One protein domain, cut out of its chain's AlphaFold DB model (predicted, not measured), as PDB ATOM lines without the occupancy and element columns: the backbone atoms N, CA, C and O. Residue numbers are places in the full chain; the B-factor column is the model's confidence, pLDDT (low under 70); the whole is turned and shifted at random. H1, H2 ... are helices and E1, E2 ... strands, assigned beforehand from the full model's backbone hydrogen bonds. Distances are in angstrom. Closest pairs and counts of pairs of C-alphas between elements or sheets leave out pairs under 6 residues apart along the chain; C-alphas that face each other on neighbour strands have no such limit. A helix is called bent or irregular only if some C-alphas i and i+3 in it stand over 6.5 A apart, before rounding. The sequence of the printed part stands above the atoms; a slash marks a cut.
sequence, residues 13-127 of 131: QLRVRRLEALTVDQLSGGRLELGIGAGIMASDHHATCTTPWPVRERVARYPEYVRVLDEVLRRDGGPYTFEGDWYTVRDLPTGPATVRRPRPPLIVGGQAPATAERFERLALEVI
ATOM      1  N   GLN A  13     -22.504  17.099  37.221       71.25
ATOM      2  CA  GLN A  13     -23.657  16.714  38.015       71.25
ATOM      3  C   GLN A  13     -24.863  16.307  37.156       71.25
ATOM      4  O   GLN A  13     -25.485  15.296  37.464       71.25
ATOM      5  N   LEU A  14     -25.198  17.023  36.074       80.31
ATOM      6  CA  LEU A  14     -26.323  16.644  35.205       80.31
ATOM      7  C   LEU A  14     -26.034  15.331  34.469       80.31
ATOM      8  O   LEU A  14     -26.891  14.447  34.406       80.31
ATOM      9  N   ARG A  15     -24.811  15.175  33.950       80.19
ATOM     10  CA  ARG A  15     -24.381  13.946  33.271       80.19
ATOM     11  C   ARG A  15     -24.328  12.763  34.233       80.19
ATOM     12  O   ARG A  15     -24.844  11.702  33.901       80.19
ATOM     13  N   VAL A  16     -23.722  12.947  35.403       81.88
ATOM     14  CA  VAL A  16     -23.641  11.934  36.460       81.88
ATOM     15  C   VAL A  16     -25.044  11.526  36.879       81.88
ATOM     16  O   VAL A  16     -25.365  10.347  36.800       81.88
ATOM     17  N   ARG A  17     -25.929  12.484  37.179       84.12
ATOM     18  CA  ARG A  17     -27.308  12.186  37.584       84.12
ATOM     19  C   ARG A  17     -28.073  11.407  36.521       84.12
ATOM     20  O   ARG A  17     -28.788  10.461  36.843       84.12
ATOM     21  N   ARG A  18     -27.906  11.779  35.248       85.75
ATOM     22  CA  ARG A  18     -28.482  11.040  34.119       85.75
ATOM     23  C   ARG A  18     -27.950   9.607  34.066       85.75
ATOM     24  O   ARG A  18     -28.739   8.683  33.901       85.75
ATOM     25  N   LEU A  19     -26.634   9.420  34.169       88.44
ATOM     26  CA  LEU A  19     -26.005   8.099  34.106       88.44
ATOM     27  C   LEU A  19     -26.394   7.219  35.295       88.44
ATOM     28  O   LEU A  19     -26.666   6.040  35.095       88.44
ATOM     29  N   GLU A  20     -26.477   7.778  36.500       90.69
ATOM     30  CA  GLU A  20     -26.969   7.090  37.696       90.69
ATOM     31  C   GLU A  20     -28.403   6.599  37.486       90.69
ATOM     32  O   GLU A  20     -28.677   5.410  37.635       90.69
ATOM     33  N   ALA A  21     -29.301   7.500  37.072       89.25
ATOM     34  CA  ALA A  21     -30.695   7.160  36.812       89.25
ATOM     35  C   ALA A  21     -30.811   6.084  35.725       89.25
ATOM     36  O   ALA A  21     -31.504   5.092  35.915       89.25
ATOM     37  N   LEU A  22     -30.085   6.237  34.616       91.69
ATOM     38  CA  LEU A  22     -30.046   5.254  33.539       91.69
ATOM     39  C   LEU A  22     -29.544   3.891  34.027       91.69
ATOM     40  O   LEU A  22     -30.145   2.870  33.720       91.69
ATOM     41  N   THR A  23     -28.452   3.867  34.787       91.31
ATOM     42  CA  THR A  23     -27.849   2.624  35.283       91.31
ATOM     43  C   THR A  23     -28.820   1.889  36.197       91.31
ATOM     44  O   THR A  23     -29.048   0.695  36.020       91.31
ATOM     45  N   VAL A  24     -29.443   2.598  37.140       93.38
ATOM     46  CA  VAL A  24     -30.426   2.000  38.050       93.38
ATOM     47  C   VAL A  24     -31.682   1.566  37.296       93.38
ATOM     48  O   VAL A  24     -32.220   0.497  37.572       93.38
ATOM     49  N   ASP A  25     -32.145   2.339  36.316       93.69
ATOM     50  CA  ASP A  25     -33.293   1.969  35.485       93.69
ATOM     51  C   ASP A  25     -33.032   0.679  34.687       93.69
ATOM     52  O   ASP A  25     -33.864  -0.227  34.689       93.69
ATOM     53  N   GLN A  26     -31.839   0.545  34.101       92.62
ATOM     54  CA  GLN A  26     -31.405  -0.664  33.394       92.62
ATOM     55  C   GLN A  26     -31.291  -1.866  34.343       92.62
ATOM     56  O   GLN A  26     -31.874  -2.915  34.079       92.62
ATOM     57  N   LEU A  27     -30.615  -1.708  35.486       94.25
ATOM     58  CA  LEU A  27     -30.452  -2.783  36.476       94.25
ATOM     59  C   LEU A  27     -31.777  -3.213  37.113       94.25
ATOM     60  O   LEU A  27     -31.969  -4.383  37.439       94.25
ATOM     61  N   SER A  28     -32.698  -2.271  37.309       93.06
ATOM     62  CA  SER A  28     -34.002  -2.542  37.913       93.06
ATOM     63  C   SER A  28     -35.029  -3.090  36.921       93.06
ATOM     64  O   SER A  28     -36.092  -3.534  37.363       93.06
ATOM     65  N   GLY A  29     -34.728  -3.075  35.617       93.00
ATOM     66  CA  GLY A  29     -35.653  -3.466  34.555       93.00
ATOM     67  C   GLY A  29     -36.817  -2.486  34.381       93.00
ATOM     68  O   GLY A  29     -37.945  -2.919  34.164       93.00
ATOM     69  N   GLY A  30     -36.577  -1.179  34.520       92.31
ATOM     70  CA  GLY A  30     -37.609  -0.151  34.331       92.31
ATOM     71  C   GLY A  30     -38.451   0.167  35.571       92.31
ATOM     72  O   GLY A  30     -39.519   0.768  35.446       92.31
ATOM     73  N   ARG A  31     -38.008  -0.255  36.762       93.25
ATOM     74  CA  ARG A  31     -38.728  -0.061  38.038       93.25
ATOM     75  C   ARG A  31     -38.255   1.161  38.827       93.25
ATOM     76  O   ARG A  31     -38.666   1.343  39.968       93.25
ATOM     77  N   LEU A  32     -37.378   1.979  38.249       92.25
ATOM     78  CA  LEU A  32     -36.929   3.208  38.885       92.25
ATOM     79  C   LEU A  32     -38.070   4.230  38.933       92.25
ATOM     80  O   LEU A  32     -38.698   4.522  37.917       92.25
ATOM     81  N   GLU A  33     -38.256   4.841  40.098       91.44
ATOM     82  CA  GLU A  33     -38.979   6.100  40.273       91.44
ATOM     83  C   GLU A  33     -37.987   7.140  40.796       91.44
ATOM     84  O   GLU A  33     -37.348   6.950  41.833       91.44
ATOM     85  N   LEU A  34     -37.782   8.218  40.040       88.81
ATOM     86  CA  LEU A  34     -36.735   9.192  40.323       88.81
ATOM     87  C   LEU A  34     -37.298  10.366  41.129       88.81
ATOM     88  O   LEU A  34     -37.927  11.268  40.580       88.81
ATOM     89  N   GLY A  35     -37.015  10.370  42.431       88.00
ATOM     90  CA  GLY A  35     -37.286  11.496  43.320       88.00
ATOM     91  C   GLY A  35     -36.224  12.595  43.207       88.00
ATOM     92  O   GLY A  35     -35.025  12.332  43.339       88.00
ATOM     93  N   ILE A  36     -36.650  13.840  43.000       84.06
ATOM     94  CA  ILE A  36     -35.782  15.021  42.968       84.06
ATOM     95  C   ILE A  36     -36.339  16.068  43.927       84.06
ATOM     96  O   ILE A  36     -37.472  16.511  43.783       84.06
ATOM     97  N   GLY A  37     -35.529  16.504  44.890       80.00
ATOM     98  CA  GLY A  37     -35.862  17.588  45.814       80.00
ATOM     99  C   GLY A  37     -35.037  18.844  45.542       80.00
ATOM    100  O   GLY A  37     -33.971  18.775  44.936       80.00
ATOM    101  N   ALA A  38     -35.501  19.991  46.036       69.38
ATOM    102  CA  ALA A  38     -34.810  21.274  45.865       69.38
ATOM    103  C   ALA A  38     -33.478  21.411  46.637       69.38
ATOM    104  O   ALA A  38     -32.821  22.437  46.493       69.38
ATOM    105  N   GLY A  39     -33.084  20.421  47.452       64.75
ATOM    106  CA  GLY A  39     -31.872  20.453  48.283       64.75
ATOM    107  C   GLY A  39     -31.994  21.441  49.450       64.75
ATOM    108  O   GLY A  39     -31.777  22.639  49.297       64.75
ATOM    109  N   ILE A  40     -32.390  20.965  50.632       56.81
ATOM    110  CA  ILE A  40     -32.699  21.845  51.780       56.81
ATOM    111  C   ILE A  40     -31.711  21.662  52.942       56.81
ATOM    112  O   ILE A  40     -31.568  22.565  53.766       56.81
ATOM    113  N   MET A  41     -31.010  20.531  53.024       58.25
ATOM    114  CA  MET A  41     -30.241  20.176  54.214       58.25
ATOM    115  C   MET A  41     -28.879  20.879  54.234       58.25
ATOM    116  O   MET A  41     -27.975  20.570  53.465       58.25
ATOM    117  N   ALA A  42     -28.719  21.832  55.158       55.06
ATOM    118  CA  ALA A  42     -27.447  22.512  55.410       55.06
ATOM    119  C   ALA A  42     -26.313  21.535  55.790       55.06
ATOM    120  O   ALA A  42     -25.144  21.835  55.553       55.06
ATOM    121  N   SER A  43     -26.656  20.357  56.326       53.28
ATOM    122  CA  SER A  43     -25.713  19.268  56.607       53.28
ATOM    123  C   SER A  43     -25.001  18.761  55.353       53.28
ATOM    124  O   SER A  43     -23.806  18.484  55.414       53.28
ATOM    125  N   ASP A  44     -25.694  18.697  54.215       61.25
ATOM    126  CA  ASP A  44     -25.131  18.178  52.962       61.25
ATOM    127  C   ASP A  44     -24.094  19.155  52.402       61.25
ATOM    128  O   ASP A  44     -23.037  18.766  51.904       61.25
ATOM    129  N   HIS A  45     -24.365  20.450  52.558       57.91
ATOM    130  CA  HIS A  45     -23.447  21.521  52.194       57.91
ATOM    131  C   HIS A  45     -22.190  21.524  53.067       57.91
ATOM    132  O   HIS A  45     -21.082  21.647  52.550       57.91
ATOM    133  N   HIS A  46     -22.345  21.298  54.374       59.34
ATOM    134  CA  HIS A  46     -21.214  21.162  55.289       59.34
ATOM    135  C   HIS A  46     -20.355  19.929  54.961       59.34
ATOM    136  O   HIS A  46     -19.134  20.029  54.901       59.34
ATOM    137  N   ALA A  47     -20.981  18.778  54.693       61.41
ATOM    138  CA  ALA A  47     -20.282  17.537  54.354       61.41
ATOM    139  C   ALA A  47     -19.544  17.598  53.005       61.41
ATOM    140  O   ALA A  47     -18.535  16.923  52.822       61.41
ATOM    141  N   THR A  48     -20.034  18.410  52.064       64.00
ATOM    142  CA  THR A  48     -19.432  18.582  50.730       64.00
ATOM    143  C   THR A  48     -18.546  19.821  50.620       64.00
ATOM    144  O   THR A  48     -18.055  20.118  49.532       64.00
ATOM    145  N   CYS A  49     -18.342  20.555  51.720       66.88
ATOM    146  CA  CYS A  49     -17.627  21.833  51.739       66.88
ATOM    147  C   CYS A  49     -18.157  22.837  50.695       66.88
ATOM    148  O   CYS A  49     -17.397  23.633  50.142       66.88
ATOM    149  N   THR A  50     -19.463  22.803  50.411       66.19
ATOM    150  CA  THR A  50     -20.115  23.724  49.475       66.19
ATOM    151  C   THR A  50     -20.902  24.787  50.225       66.19
ATOM    152  O   THR A  50     -21.487  24.536  51.277       66.19
ATOM    153  N   THR A  51     -20.945  26.005  49.690       69.12
ATOM    154  CA  THR A  51     -21.834  27.043  50.221       69.12
ATOM    155  C   THR A  51     -23.217  26.891  49.588       69.12
ATOM    156  O   THR A  51     -23.309  26.875  48.357       69.12
ATOM    157  N   PRO A  52     -24.303  26.793  50.377       67.88
ATOM    158  CA  PRO A  52     -25.645  26.772  49.817       67.88
ATOM    159  C   PRO A  52     -25.936  28.081  49.085       67.88
ATOM    160  O   PRO A  52     -25.630  29.165  49.587       67.88
ATOM    161  N   TRP A  53     -26.603  27.996  47.933       74.25
ATOM    162  CA  TRP A  53     -27.186  29.185  47.318       74.25
ATOM    163  C   TRP A  53     -28.195  29.842  48.271       74.25
ATOM    164  O   TRP A  53     -28.888  29.140  49.022       74.25
ATOM    165  N   PRO A  54     -28.358  31.175  48.204       80.62
ATOM    166  CA  PRO A  54     -29.462  31.855  48.862       80.62
ATOM    167  C   PRO A  54     -30.799  31.192  48.520       80.62
ATOM    168  O   PRO A  54     -31.034  30.781  47.383       80.62
ATOM    169  N   VAL A  55     -31.718  31.138  49.489       77.31
ATOM    170  CA  VAL A  55     -33.021  30.459  49.341       77.31
ATOM    171  C   VAL A  55     -33.751  30.883  48.062       77.31
ATOM    172  O   VAL A  55     -34.274  30.035  47.343       77.31
ATOM    173  N   ARG A  56     -33.755  32.186  47.758       79.38
ATOM    174  CA  ARG A  56     -34.406  32.743  46.561       79.38
ATOM    175  C   ARG A  56     -33.800  32.215  45.265       79.38
ATOM    176  O   ARG A  56     -34.535  31.861  44.352       79.38
ATOM    177  N   GLU A  57     -32.477  32.146  45.202       80.69
ATOM    178  CA  GLU A  57     -31.758  31.654  44.030       80.69
ATOM    179  C   GLU A  57     -31.990  30.152  43.837       80.69
ATOM    180  O   GLU A  57     -32.299  29.712  42.735       80.69
ATOM    181  N   ARG A  58     -31.977  29.371  44.921       77.62
ATOM    182  CA  ARG A  58     -32.296  27.940  44.876       77.62
ATOM    183  C   ARG A  58     -33.709  27.665  44.352       77.62
ATOM    184  O   ARG A  58     -33.889  26.792  43.507       77.62
ATOM    185  N   VAL A  59     -34.703  28.421  44.822       79.06
ATOM    186  CA  VAL A  59     -36.095  28.310  44.348       79.06
ATOM    187  C   VAL A  59     -36.220  28.696  42.871       79.06
ATOM    188  O   VAL A  59     -37.003  28.078  42.155       79.06
ATOM    189  N   ALA A  60     -35.445  29.677  42.398       82.31
ATOM    190  CA  ALA A  60     -35.455  30.101  40.999       82.31
ATOM    191  C   ALA A  60     -34.782  29.081  40.060       82.31
ATOM    192  O   ALA A  60     -35.310  28.802  38.985       82.31
ATOM    193  N   ARG A  61     -33.657  28.495  40.489       83.06
ATOM    194  CA  ARG A  61     -32.894  27.489  39.732       83.06
ATOM    195  C   ARG A  61     -33.635  26.159  39.614       83.06
ATOM    196  O   ARG A  61     -33.620  25.526  38.564       83.06
ATOM    197  N   TYR A  62     -34.296  25.727  40.685       83.62
ATOM    198  CA  TYR A  62     -34.831  24.370  40.792       83.62
ATOM    199  C   TYR A  62     -35.799  23.954  39.662       83.62
ATOM    200  O   TYR A  62     -35.594  22.884  39.087       83.62
ATOM    201  N   PRO A  63     -36.797  24.767  39.256       85.12
ATOM    202  CA  PRO A  63     -37.662  24.417  38.133       85.12
ATOM    203  C   PRO A  63     -36.916  24.254  36.806       85.12
ATOM    204  O   PRO A  63     -37.268  23.392  36.006       85.12
ATOM    205  N   GLU A  64     -35.895  25.080  36.564       86.00
ATOM    206  CA  GLU A  64     -35.096  25.005  35.341       86.00
ATOM    207  C   GLU A  64     -34.228  23.743  35.330       86.00
ATOM    208  O   GLU A  64     -34.183  23.042  34.324       86.00
ATOM    209  N   TYR A  65     -33.639  23.385  36.473       86.81
ATOM    210  CA  TYR A  65     -32.908  22.127  36.620       86.81
ATOM    211  C   TYR A  65     -33.790  20.910  36.322       86.81
ATOM    212  O   TYR A  65     -33.408  20.033  35.548       86.81
ATOM    213  N   VAL A  66     -34.985  20.864  36.918       88.06
ATOM    214  CA  VAL A  66     -35.943  19.768  36.714       88.06
ATOM    215  C   VAL A  66     -36.344  19.662  35.245       88.06
ATOM    216  O   VAL A  66     -36.398  18.554  34.717       88.06
ATOM    217  N   ARG A  67     -36.569  20.795  34.571       89.75
ATOM    218  CA  ARG A  67     -36.845  20.834  33.132       89.75
ATOM    219  C   ARG A  67     -35.695  20.234  32.322       89.75
ATOM    220  O   ARG A  67     -35.926  19.349  31.510       89.75
ATOM    221  N   VAL A  68     -34.464  20.686  32.557       90.94
ATOM    222  CA  VAL A  68     -33.286  20.182  31.834       90.94
ATOM    223  C   VAL A  68     -33.107  18.676  32.049       90.94
ATOM    224  O   VAL A  68     -32.827  17.943  31.104       90.94
ATOM    225  N   LEU A  69     -33.307  18.196  33.278       90.38
ATOM    226  CA  LEU A  69     -33.226  16.772  33.598       90.38
ATOM    227  C   LEU A  69     -34.340  15.958  32.916       90.38
ATOM    228  O   LEU A  69     -34.054  14.898  32.362       90.38
ATOM    229  N   ASP A  70     -35.585  16.447  32.923       91.50
ATOM    230  CA  ASP A  70     -36.715  15.837  32.207       91.50
ATOM    231  C   ASP A  70     -36.411  15.683  30.711       91.50
ATOM    232  O   ASP A  70     -36.527  14.580  30.172       91.50
ATOM    233  N   GLU A  71     -35.967  16.763  30.062       92.56
ATOM    234  CA  GLU A  71     -35.663  16.779  28.631       92.56
ATOM    235  C   GLU A  71     -34.531  15.801  28.284       92.56
ATOM    236  O   GLU A  71     -34.637  15.042  27.321       92.56
ATOM    237  N   VAL A  72     -33.468  15.760  29.094       92.00
ATOM    238  CA  VAL A  72     -32.317  14.869  28.885       92.00
ATOM    239  C   VAL A  72     -32.663  13.390  29.106       92.00
ATOM    240  O   VAL A  72     -32.137  12.531  28.392       92.00
ATOM    241  N   LEU A  73     -33.527  13.071  30.075       91.75
ATOM    242  CA  LEU A  73     -33.934  11.691  30.375       91.75
ATOM    243  C   LEU A  73     -34.870  11.098  29.319       91.75
ATOM    244  O   LEU A  73     -34.905   9.882  29.162       91.75
ATOM    245  N   ARG A  74     -35.614  11.933  28.587       92.88
ATOM    246  CA  ARG A  74     -36.507  11.491  27.502       92.88
ATOM    247  C   ARG A  74     -35.776  11.121  26.212       92.88
ATOM    248  O   ARG A  74     -36.387  10.557  25.305       92.88
ATOM    249  N   ARG A  75     -34.497  11.486  26.088       91.06
ATOM    250  CA  ARG A  75     -33.729  11.316  24.852       91.06
ATOM    251  C   ARG A  75     -33.106   9.932  24.723       91.06
ATOM    252  O   ARG A  75     -32.779   9.273  25.706       91.06
ATOM    253  N   ASP A  76     -32.908   9.543  23.467       89.00
ATOM    254  CA  ASP A  76     -32.322   8.270  23.047       89.00
ATOM    255  C   ASP A  76     -31.151   8.488  22.086       89.00
ATOM    256  O   ASP A  76     -31.102   7.957  20.980       89.00
ATOM    257  N   GLY A  77     -30.228   9.360  22.488       87.38
ATOM    258  CA  GLY A  77     -29.074   9.725  21.676       87.38
ATOM    259  C   GLY A  77     -29.113  11.140  21.107       87.38
ATOM    260  O   GLY A  77     -30.063  11.905  21.268       87.38
ATOM    261  N   GLY A  78     -28.003  11.484  20.454       87.94
ATOM    262  CA  GLY A  78     -27.736  12.819  19.933       87.94
ATOM    263  C   GLY A  78     -27.283  13.827  21.001       87.94
ATOM    264  O   GLY A  78     -27.417  13.577  22.210       87.94
ATOM    265  N   PRO A  79     -26.716  14.962  20.557       89.62
ATOM    266  CA  PRO A  79     -26.348  16.058  21.438       89.62
ATOM    267  C   PRO A  79     -27.597  16.775  21.970       89.62
ATOM    268  O   PRO A  79     -28.564  17.030  21.244       89.62
ATOM    269  N   TYR A  80     -27.575  17.110  23.254       90.62
ATOM    270  CA  TYR A  80     -28.535  17.993  23.900       90.62
ATOM    271  C   TYR A  80     -27.865  19.322  24.230       90.62
ATOM    272  O   TYR A  80     -26.829  19.360  24.897       90.62
ATOM    273  N   THR A  81     -28.504  20.400  23.789       90.62
ATOM    274  CA  THR A  81     -28.093  21.776  24.045       90.62
ATOM    275  C   THR A  81     -29.289  22.531  24.605       90.62
ATOM    276  O   THR A  81     -30.414  22.353  24.139       90.62
ATOM    277  N   PHE A  82     -29.041  23.349  25.619       89.62
ATOM    278  CA  PHE A  82     -30.045  24.126  26.330       89.62
ATOM    279  C   PHE A  82     -29.434  25.441  26.791       89.62
ATOM    280  O   PHE A  82     -28.329  25.445  27.329       89.62
ATOM    281  N   GLU A  83     -30.163  26.539  26.634       90.75
ATOM    282  CA  GLU A  83     -29.766  27.849  27.140       90.75
ATOM    283  C   GLU A  83     -30.933  28.452  27.921       90.75
ATOM    284  O   GLU A  83     -31.961  28.806  27.345       90.75
ATOM    285  N   GLY A  84     -30.777  28.538  29.240       87.56
ATOM    286  CA  GLY A  84     -31.748  29.150  30.139       87.56
ATOM    287  C   GLY A  84     -31.162  30.304  30.945       87.56
ATOM    288  O   GLY A  84     -30.073  30.822  30.648       87.56
ATOM    289  N   ASP A  85     -31.908  30.712  31.970       87.19
ATOM    290  CA  ASP A  85     -31.526  31.802  32.866       87.19
ATOM    291  C   ASP A  85     -30.418  31.354  33.826       87.19
ATOM    292  O   ASP A  85     -29.534  32.140  34.180       87.19
ATOM    293  N   TRP A  86     -30.449  30.079  34.221       83.88
ATOM    294  CA  TRP A  86     -29.570  29.513  35.241       83.88
ATOM    295  C   TRP A  86     -28.650  28.412  34.728       83.88
ATOM    296  O   TRP A  86     -27.562  28.261  35.274       83.88
ATOM    297  N   TYR A  87     -29.062  27.657  33.711       82.06
ATOM    298  CA  TYR A  87     -28.328  26.516  33.176       82.06
ATOM    299  C   TYR A  87     -28.027  26.704  31.693       82.06
ATOM    300  O   TYR A  87     -28.861  27.151  30.908       82.06
ATOM    301  N   THR A  88     -26.816  26.325  31.292       85.06
ATOM    302  CA  THR A  88     -26.410  26.261  29.886       85.06
ATOM    303  C   THR A  88     -25.740  24.923  29.625       85.06
ATOM    304  O   THR A  88     -24.680  24.637  30.170       85.06
ATOM    305  N   VAL A  89     -26.349  24.099  28.781       86.44
ATOM    306  CA  VAL A  89     -25.823  22.797  28.368       86.44
ATOM    307  C   VAL A  89     -25.458  22.881  26.897       86.44
ATOM    308  O   VAL A  89     -26.235  23.410  26.109       86.44
ATOM    309  N   ARG A  90     -24.287  22.370  26.517       88.88
ATOM    310  CA  ARG A  90     -23.828  22.347  25.125       88.88
ATOM    311  C   ARG A  90     -23.372  20.946  24.764       88.88
ATOM    312  O   ARG A  90     -22.558  20.370  25.482       88.88
ATOM    313  N   ASP A  91     -23.934  20.420  23.683       88.44
ATOM    314  CA  ASP A  91     -23.543  19.167  23.037       88.44
ATOM    315  C   ASP A  91     -23.444  17.958  23.978       88.44
ATOM    316  O   ASP A  91     -22.604  17.074  23.809       88.44
ATOM    317  N   LEU A  92     -24.325  17.887  24.982       86.31
ATOM    318  CA  LEU A  92     -24.340  16.789  25.943       86.31
ATOM    319  C   LEU A  92     -24.800  15.494  25.253       86.31
ATOM    320  O   LEU A  92     -25.931  15.448  24.769       86.31
ATOM    321  N   PRO A  93     -24.007  14.409  25.244       87.06
ATOM    322  CA  PRO A  93     -24.453  13.135  24.693       87.06
ATOM    323  C   PRO A  93     -25.584  12.538  25.538       87.06
ATOM    324  O   PRO A  93     -25.438  12.363  26.749       87.06
ATOM    325  N   THR A  94     -26.707  12.199  24.901       86.88
ATOM    326  CA  THR A  94     -27.914  11.706  25.595       86.88
ATOM    327  C   THR A  94     -28.306  10.274  25.238       86.88
ATOM    328  O   THR A  94     -29.455   9.881  25.414       86.88
ATOM    329  N   GLY A  95     -27.355   9.475  24.758       83.31
ATOM    330  CA  GLY A  95     -27.521   8.030  24.583       83.31
ATOM    331  C   GLY A  95     -26.797   7.241  25.681       83.31
ATOM    332  O   GLY A  95     -25.828   7.756  26.250       83.31
ATOM    333  N   PRO A  96     -27.225   6.004  25.987       87.44
ATOM    334  CA  PRO A  96     -28.449   5.332  25.524       87.44
ATOM    335  C   PRO A  96     -29.681   5.745  26.357       87.44
ATOM    336  O   PRO A  96     -29.521   6.355  27.418       87.44
ATOM    337  N   ALA A  97     -30.896   5.442  25.898       89.50
ATOM    338  CA  ALA A  97     -32.123   5.739  26.640       89.50
ATOM    339  C   ALA A  97     -32.423   4.813  27.828       89.50
ATOM    340  O   ALA A  97     -31.885   3.713  27.974       89.50
ATOM    341  N   THR A  98     -33.360   5.273  28.652       91.12
ATOM    342  CA  THR A  98     -33.980   4.514  29.737       91.12
ATOM    343  C   THR A  98     -34.850   3.368  29.206       91.12
ATOM    344  O   THR A  98     -35.435   3.453  28.122       91.12
ATOM    345  N   VAL A  99     -34.956   2.296  29.994       93.44
ATOM    346  CA  VAL A  99     -35.851   1.152  29.770       93.44
ATOM    347  C   VAL A  99     -37.293   1.636  29.734       93.44
ATOM    348  O   VAL A  99     -38.020   1.367  28.775       93.44
ATOM    349  N   ARG A 100     -37.715   2.390  30.757       90.81
ATOM    350  CA  ARG A 100     -39.067   2.946  30.789       90.81
ATOM    351  C   ARG A 100     -39.168   4.158  29.867       90.81
ATOM    352  O   ARG A 100     -38.313   5.043  29.888       90.81
ATOM    353  N   ARG A 101     -40.248   4.208  29.082       91.38
ATOM    354  CA  ARG A 101     -40.572   5.311  28.168       91.38
ATOM    355  C   ARG A 101     -41.798   6.099  28.654       91.38
ATOM    356  O   ARG A 101     -42.688   5.505  29.257       91.38
ATOM    357  N   PRO A 102     -41.860   7.421  28.405       89.69
ATOM    358  CA  PRO A 102     -40.834   8.238  27.743       89.69
ATOM    359  C   PRO A 102     -39.563   8.423  28.590       89.69
ATOM    360  O   PRO A 102     -38.519   8.733  28.039       89.69
ATOM    361  N   ARG A 103     -39.658   8.195  29.903       91.69
ATOM    362  CA  ARG A 103     -38.573   8.119  30.893       91.69
ATOM    363  C   ARG A 103     -39.130   7.481  32.186       91.69
ATOM    364  O   ARG A 103     -40.353   7.317  32.270       91.69
ATOM    365  N   PRO A 104     -38.312   7.176  33.208       91.69
ATOM    366  CA  PRO A 104     -38.798   6.847  34.548       91.69
ATOM    367  C   PRO A 104     -39.709   7.956  35.112       91.69
ATOM    368  O   PRO A 104     -39.521   9.128  34.747       91.69
ATOM    369  N   PRO A 105     -40.688   7.643  35.987       91.31
ATOM    370  CA  PRO A 105     -41.448   8.651  36.712       91.31
ATOM    371  C   PRO A 105     -40.500   9.606  37.413       91.31
ATOM    372  O   PRO A 105     -39.519   9.188  38.023       91.31
ATOM    373  N   LEU A 106     -40.791  10.892  37.274       88.50
ATOM    374  CA  LEU A 106     -40.011  11.956  37.873       88.50
ATOM    375  C   LEU A 106     -40.916  12.603  38.907       88.50
ATOM    376  O   LEU A 106     -41.905  13.248  38.555       88.50
ATOM    377  N   ILE A 107     -40.574  12.354  40.161       88.19
ATOM    378  CA  ILE A 107     -41.319  12.782  41.333       88.19
ATOM    379  C   ILE A 107     -40.568  13.964  41.930       88.19
ATOM    380  O   ILE A 107     -39.371  13.878  42.215       88.19
ATOM    381  N   VAL A 108     -41.250  15.088  42.096       84.06
ATOM    382  CA  VAL A 108     -40.610  16.366  42.388       84.06
ATOM    383  C   VAL A 108     -41.109  16.931  43.711       84.06
ATOM    384  O   VAL A 108     -42.306  17.082  43.947       84.06
ATOM    385  N   GLY A 109     -40.166  17.252  44.596       78.25
ATOM    386  CA  GLY A 109     -40.437  17.830  45.907       78.25
ATOM    387  C   GLY A 109     -40.212  19.341  45.927       78.25
ATOM    388  O   GLY A 109     -39.074  19.811  45.929       78.25
ATOM    389  N   GLY A 110     -41.287  20.120  46.025       71.06
ATOM    390  CA  GLY A 110     -41.223  21.579  46.156       71.06
ATOM    391  C   GLY A 110     -42.609  22.197  46.334       71.06
ATOM    392  O   GLY A 110     -43.586  21.670  45.820       71.06
ATOM    393  N   GLN A 111     -42.711  23.289  47.100       62.00
ATOM    394  CA  GLN A 111     -43.996  23.924  47.459       62.00
ATOM    395  C   GLN A 111     -44.053  25.425  47.139       62.00
ATOM    396  O   GLN A 111     -45.020  26.095  47.490       62.00
ATOM    397  N   ALA A 112     -43.026  25.998  46.502       64.19
ATOM    398  CA  ALA A 112     -43.127  27.392  46.081       64.19
ATOM    399  C   ALA A 112     -44.211  27.500  44.983       64.19
ATOM    400  O   ALA A 112     -44.144  26.729  44.025       64.19
ATOM    401  N   PRO A 113     -45.181  28.431  45.069       64.19
ATOM    402  CA  PRO A 113     -46.284  28.521  44.102       64.19
ATOM    403  C   PRO A 113     -45.810  28.608  42.644       64.19
ATOM    404  O   PRO A 113     -46.279  27.871  41.784       64.19
ATOM    405  N   ALA A 114     -44.775  29.418  42.393       66.75
ATOM    406  CA  ALA A 114     -44.150  29.555  41.076       66.75
ATOM    407  C   ALA A 114     -43.483  28.260  40.565       66.75
ATOM    408  O   ALA A 114     -43.283  28.079  39.366       66.75
ATOM    409  N   THR A 115     -43.099  27.370  41.477       68.38
ATOM    410  CA  THR A 115     -42.476  26.081  41.178       68.38
ATOM    411  C   THR A 115     -43.537  25.021  40.872       68.38
ATOM    412  O   THR A 115     -43.382  24.289  39.899       68.38
ATOM    413  N   ALA A 116     -44.637  24.988  41.631       70.06
ATOM    414  CA  ALA A 116     -45.749  24.062  41.405       70.06
ATOM    415  C   ALA A 116     -46.397  24.260  40.020       70.06
ATOM    416  O   ALA A 116     -46.480  23.308  39.247       70.06
ATOM    417  N   GLU A 117     -46.712  25.504  39.640       72.31
ATOM    418  CA  GLU A 117     -47.294  25.828  38.323       72.31
ATOM    419  C   GLU A 117     -46.374  25.417  37.150       72.31
ATOM    420  O   GLU A 117     -46.817  25.086  36.047       72.31
ATOM    421  N   ARG A 118     -45.050  25.443  37.356       74.25
ATOM    422  CA  ARG A 118     -44.078  24.976  36.353       74.25
ATOM    423  C   ARG A 118     -44.038  23.449  36.256       74.25
ATOM    424  O   ARG A 118     -43.839  22.937  35.160       74.25
ATOM    425  N   PHE A 119     -44.236  22.729  37.356       78.56
ATOM    426  CA  PHE A 119     -44.232  21.261  37.369       78.56
ATOM    427  C   PHE A 119     -45.504  20.651  36.803       78.56
ATOM    428  O   PHE A 119     -45.418  19.668  36.069       78.56
ATOM    429  N   GLU A 120     -46.654  21.274  37.051       75.12
ATOM    430  CA  GLU A 120     -47.918  20.883  36.423       75.12
ATOM    431  C   GLU A 120     -47.816  20.948  34.893       75.12
ATOM    432  O   GLU A 120     -48.182  19.998  34.205       75.12
ATOM    433  N   ARG A 121     -47.200  22.010  34.348       73.81
ATOM    434  CA  ARG A 121     -46.933  22.137  32.902       73.81
ATOM    435  C   ARG A 121     -46.033  21.037  32.332       73.81
ATOM    436  O   ARG A 121     -46.139  20.728  31.150       73.81
ATOM    437  N   LEU A 122     -45.157  20.456  33.148       75.56
ATOM    438  CA  LEU A 122     -44.269  19.353  32.764       75.56
ATOM    439  C   LEU A 122     -44.888  17.966  33.032       75.56
ATOM    440  O   LEU A 122     -44.226  16.953  32.796       75.56
ATOM    441  N   ALA A 123     -46.141  17.914  33.508       74.00
ATOM    442  CA  ALA A 123     -46.850  16.697  33.906       74.00
ATOM    443  C   ALA A 123     -46.037  15.828  34.888       74.00
ATOM    444  O   ALA A 123     -45.895  14.617  34.707       74.00
ATOM    445  N   LEU A 124     -45.444  16.469  35.902       79.44
ATOM    446  CA  LEU A 124     -44.649  15.807  36.940       79.44
ATOM    447  C   LEU A 124     -45.499  15.500  38.168       79.44
ATOM    448  O   LEU A 124     -46.408  16.254  38.510       79.44
ATOM    449  N   GLU A 125     -45.164  14.415  38.860       80.25
ATOM    450  CA  GLU A 125     -45.799  14.089  40.131       80.25
ATOM    451  C   GLU A 125     -45.189  14.947  41.244       80.25
ATOM    452  O   GLU A 125     -43.967  14.980  41.408       80.25
ATOM    453  N   VAL A 126     -46.027  15.661  41.997       77.19
ATOM    454  CA  VAL A 126     -45.592  16.567  43.069       77.19
ATOM    455  C   VAL A 126     -45.988  15.984  44.419       77.19
ATOM    456  O   VAL A 126     -47.173  15.816  44.698       77.19
ATOM    457  N   ILE A 127     -45.003  15.730  45.284       68.56
ATOM    458  CA  ILE A 127     -45.266  15.263  46.652       68.56
ATOM    459  C   ILE A 127     -45.383  16.473  47.599       68.56
ATOM    460  O   ILE A 127     -44.414  17.231  47.742       68.56
TER     461      ILE A 127
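Overview. This is residues 13 to 127 of the 131 residues of the protein "Bac_luciferase domain-containing protein" of Jiangella anatolica (UniProt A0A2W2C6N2). One long helix, H3, runs between two small two-stranded sheets, the parallel pair E1 and E4 on one side and the hairpin E2 and E3 on the other. H1 packs with its first turns on the last turns of H3, H4 lies side by side with residues 59 to 63 of H3, and the short H2 lies far out, packed on no helix. The printed part has 115 residues, with four named helices and four named strands in the order H1, E1, H2, H3, E2, E3, E4, H4; the class is mixed, helices and strands. It is compact, with a radius of gyration of the C-alphas of 14.5 A, and rounded, spanning 36 by 28 by 28 A.

Arrangement. Begin with E2, residues 79 to 83, and E3, residues 88 to 93, an antiparallel hairpin at 175 degrees; look for N 82 and O 89, 2.8 A apart and within hydrogen-bond range. Next find H3, residues 55 to 73, whose Val 72 has its C-alpha 7.0 A from that of Tyr 80, the closest pair of H3 and E2. H3 has a kink of 27 degrees near residue 62 and is only just irregular, with C-alphas 60 and 63 at 6.7 A. Then find E1, residues 34 to 37, and E4, residues 106 to 109, which are parallel neighbours at 22 degrees, with N 36 and O 107 at 2.8 A, within hydrogen-bond range. Residues 107 to 108 of E4 also pair, parallel, with residues 125 to 126. H4, residues 113 to 121, touches H3 at residues 59 to 63 alone, at a shallow tilt of 9 degrees, the same way; the closest C-alphas are those of Pro 63 and Thr 115, 5.9 A apart. H1, residues 13 to 28, touches H3 with residues 14 to 18 alone, at a steep tilt of 49 degrees, the same way; the closest C-alphas, of Arg 18 and Leu 73, are 6.6 A apart. H2, residues 42 to 47, is apart from H3. In H1 and H2 every O i to N i+4 pair is within hydrogen-bond range; in H3 13 of 15 are, in H4 3 of 5.

Along the chain. Find C-alpha 13 at (-23.657, 16.714, 38.015); from there H1 runs 21.9 A to Ser 28. H3 starts at C-alpha 55, (-33.021, 30.459, 49.341), and covers 26.7 A. E2 and E3 measure 13.5 A and 14.3 A, E1 and E4 10.1 A and 10.0 A, and H2 8.8 A. H4 runs 12.9 A to C-alpha 121 at (-46.933, 22.137, 32.902).

Size, cuts and confidence. The C-alphas of Gly 29 and Pro 54 are the two farthest apart, at 38.6 A. The printed part has no cut, and the one long link is E3 to E4, residues 94 to 105. Mean pLDDT of the printed part is 81.7; look for values under 70 at residues 38 to 52, 111 to 115 and 127.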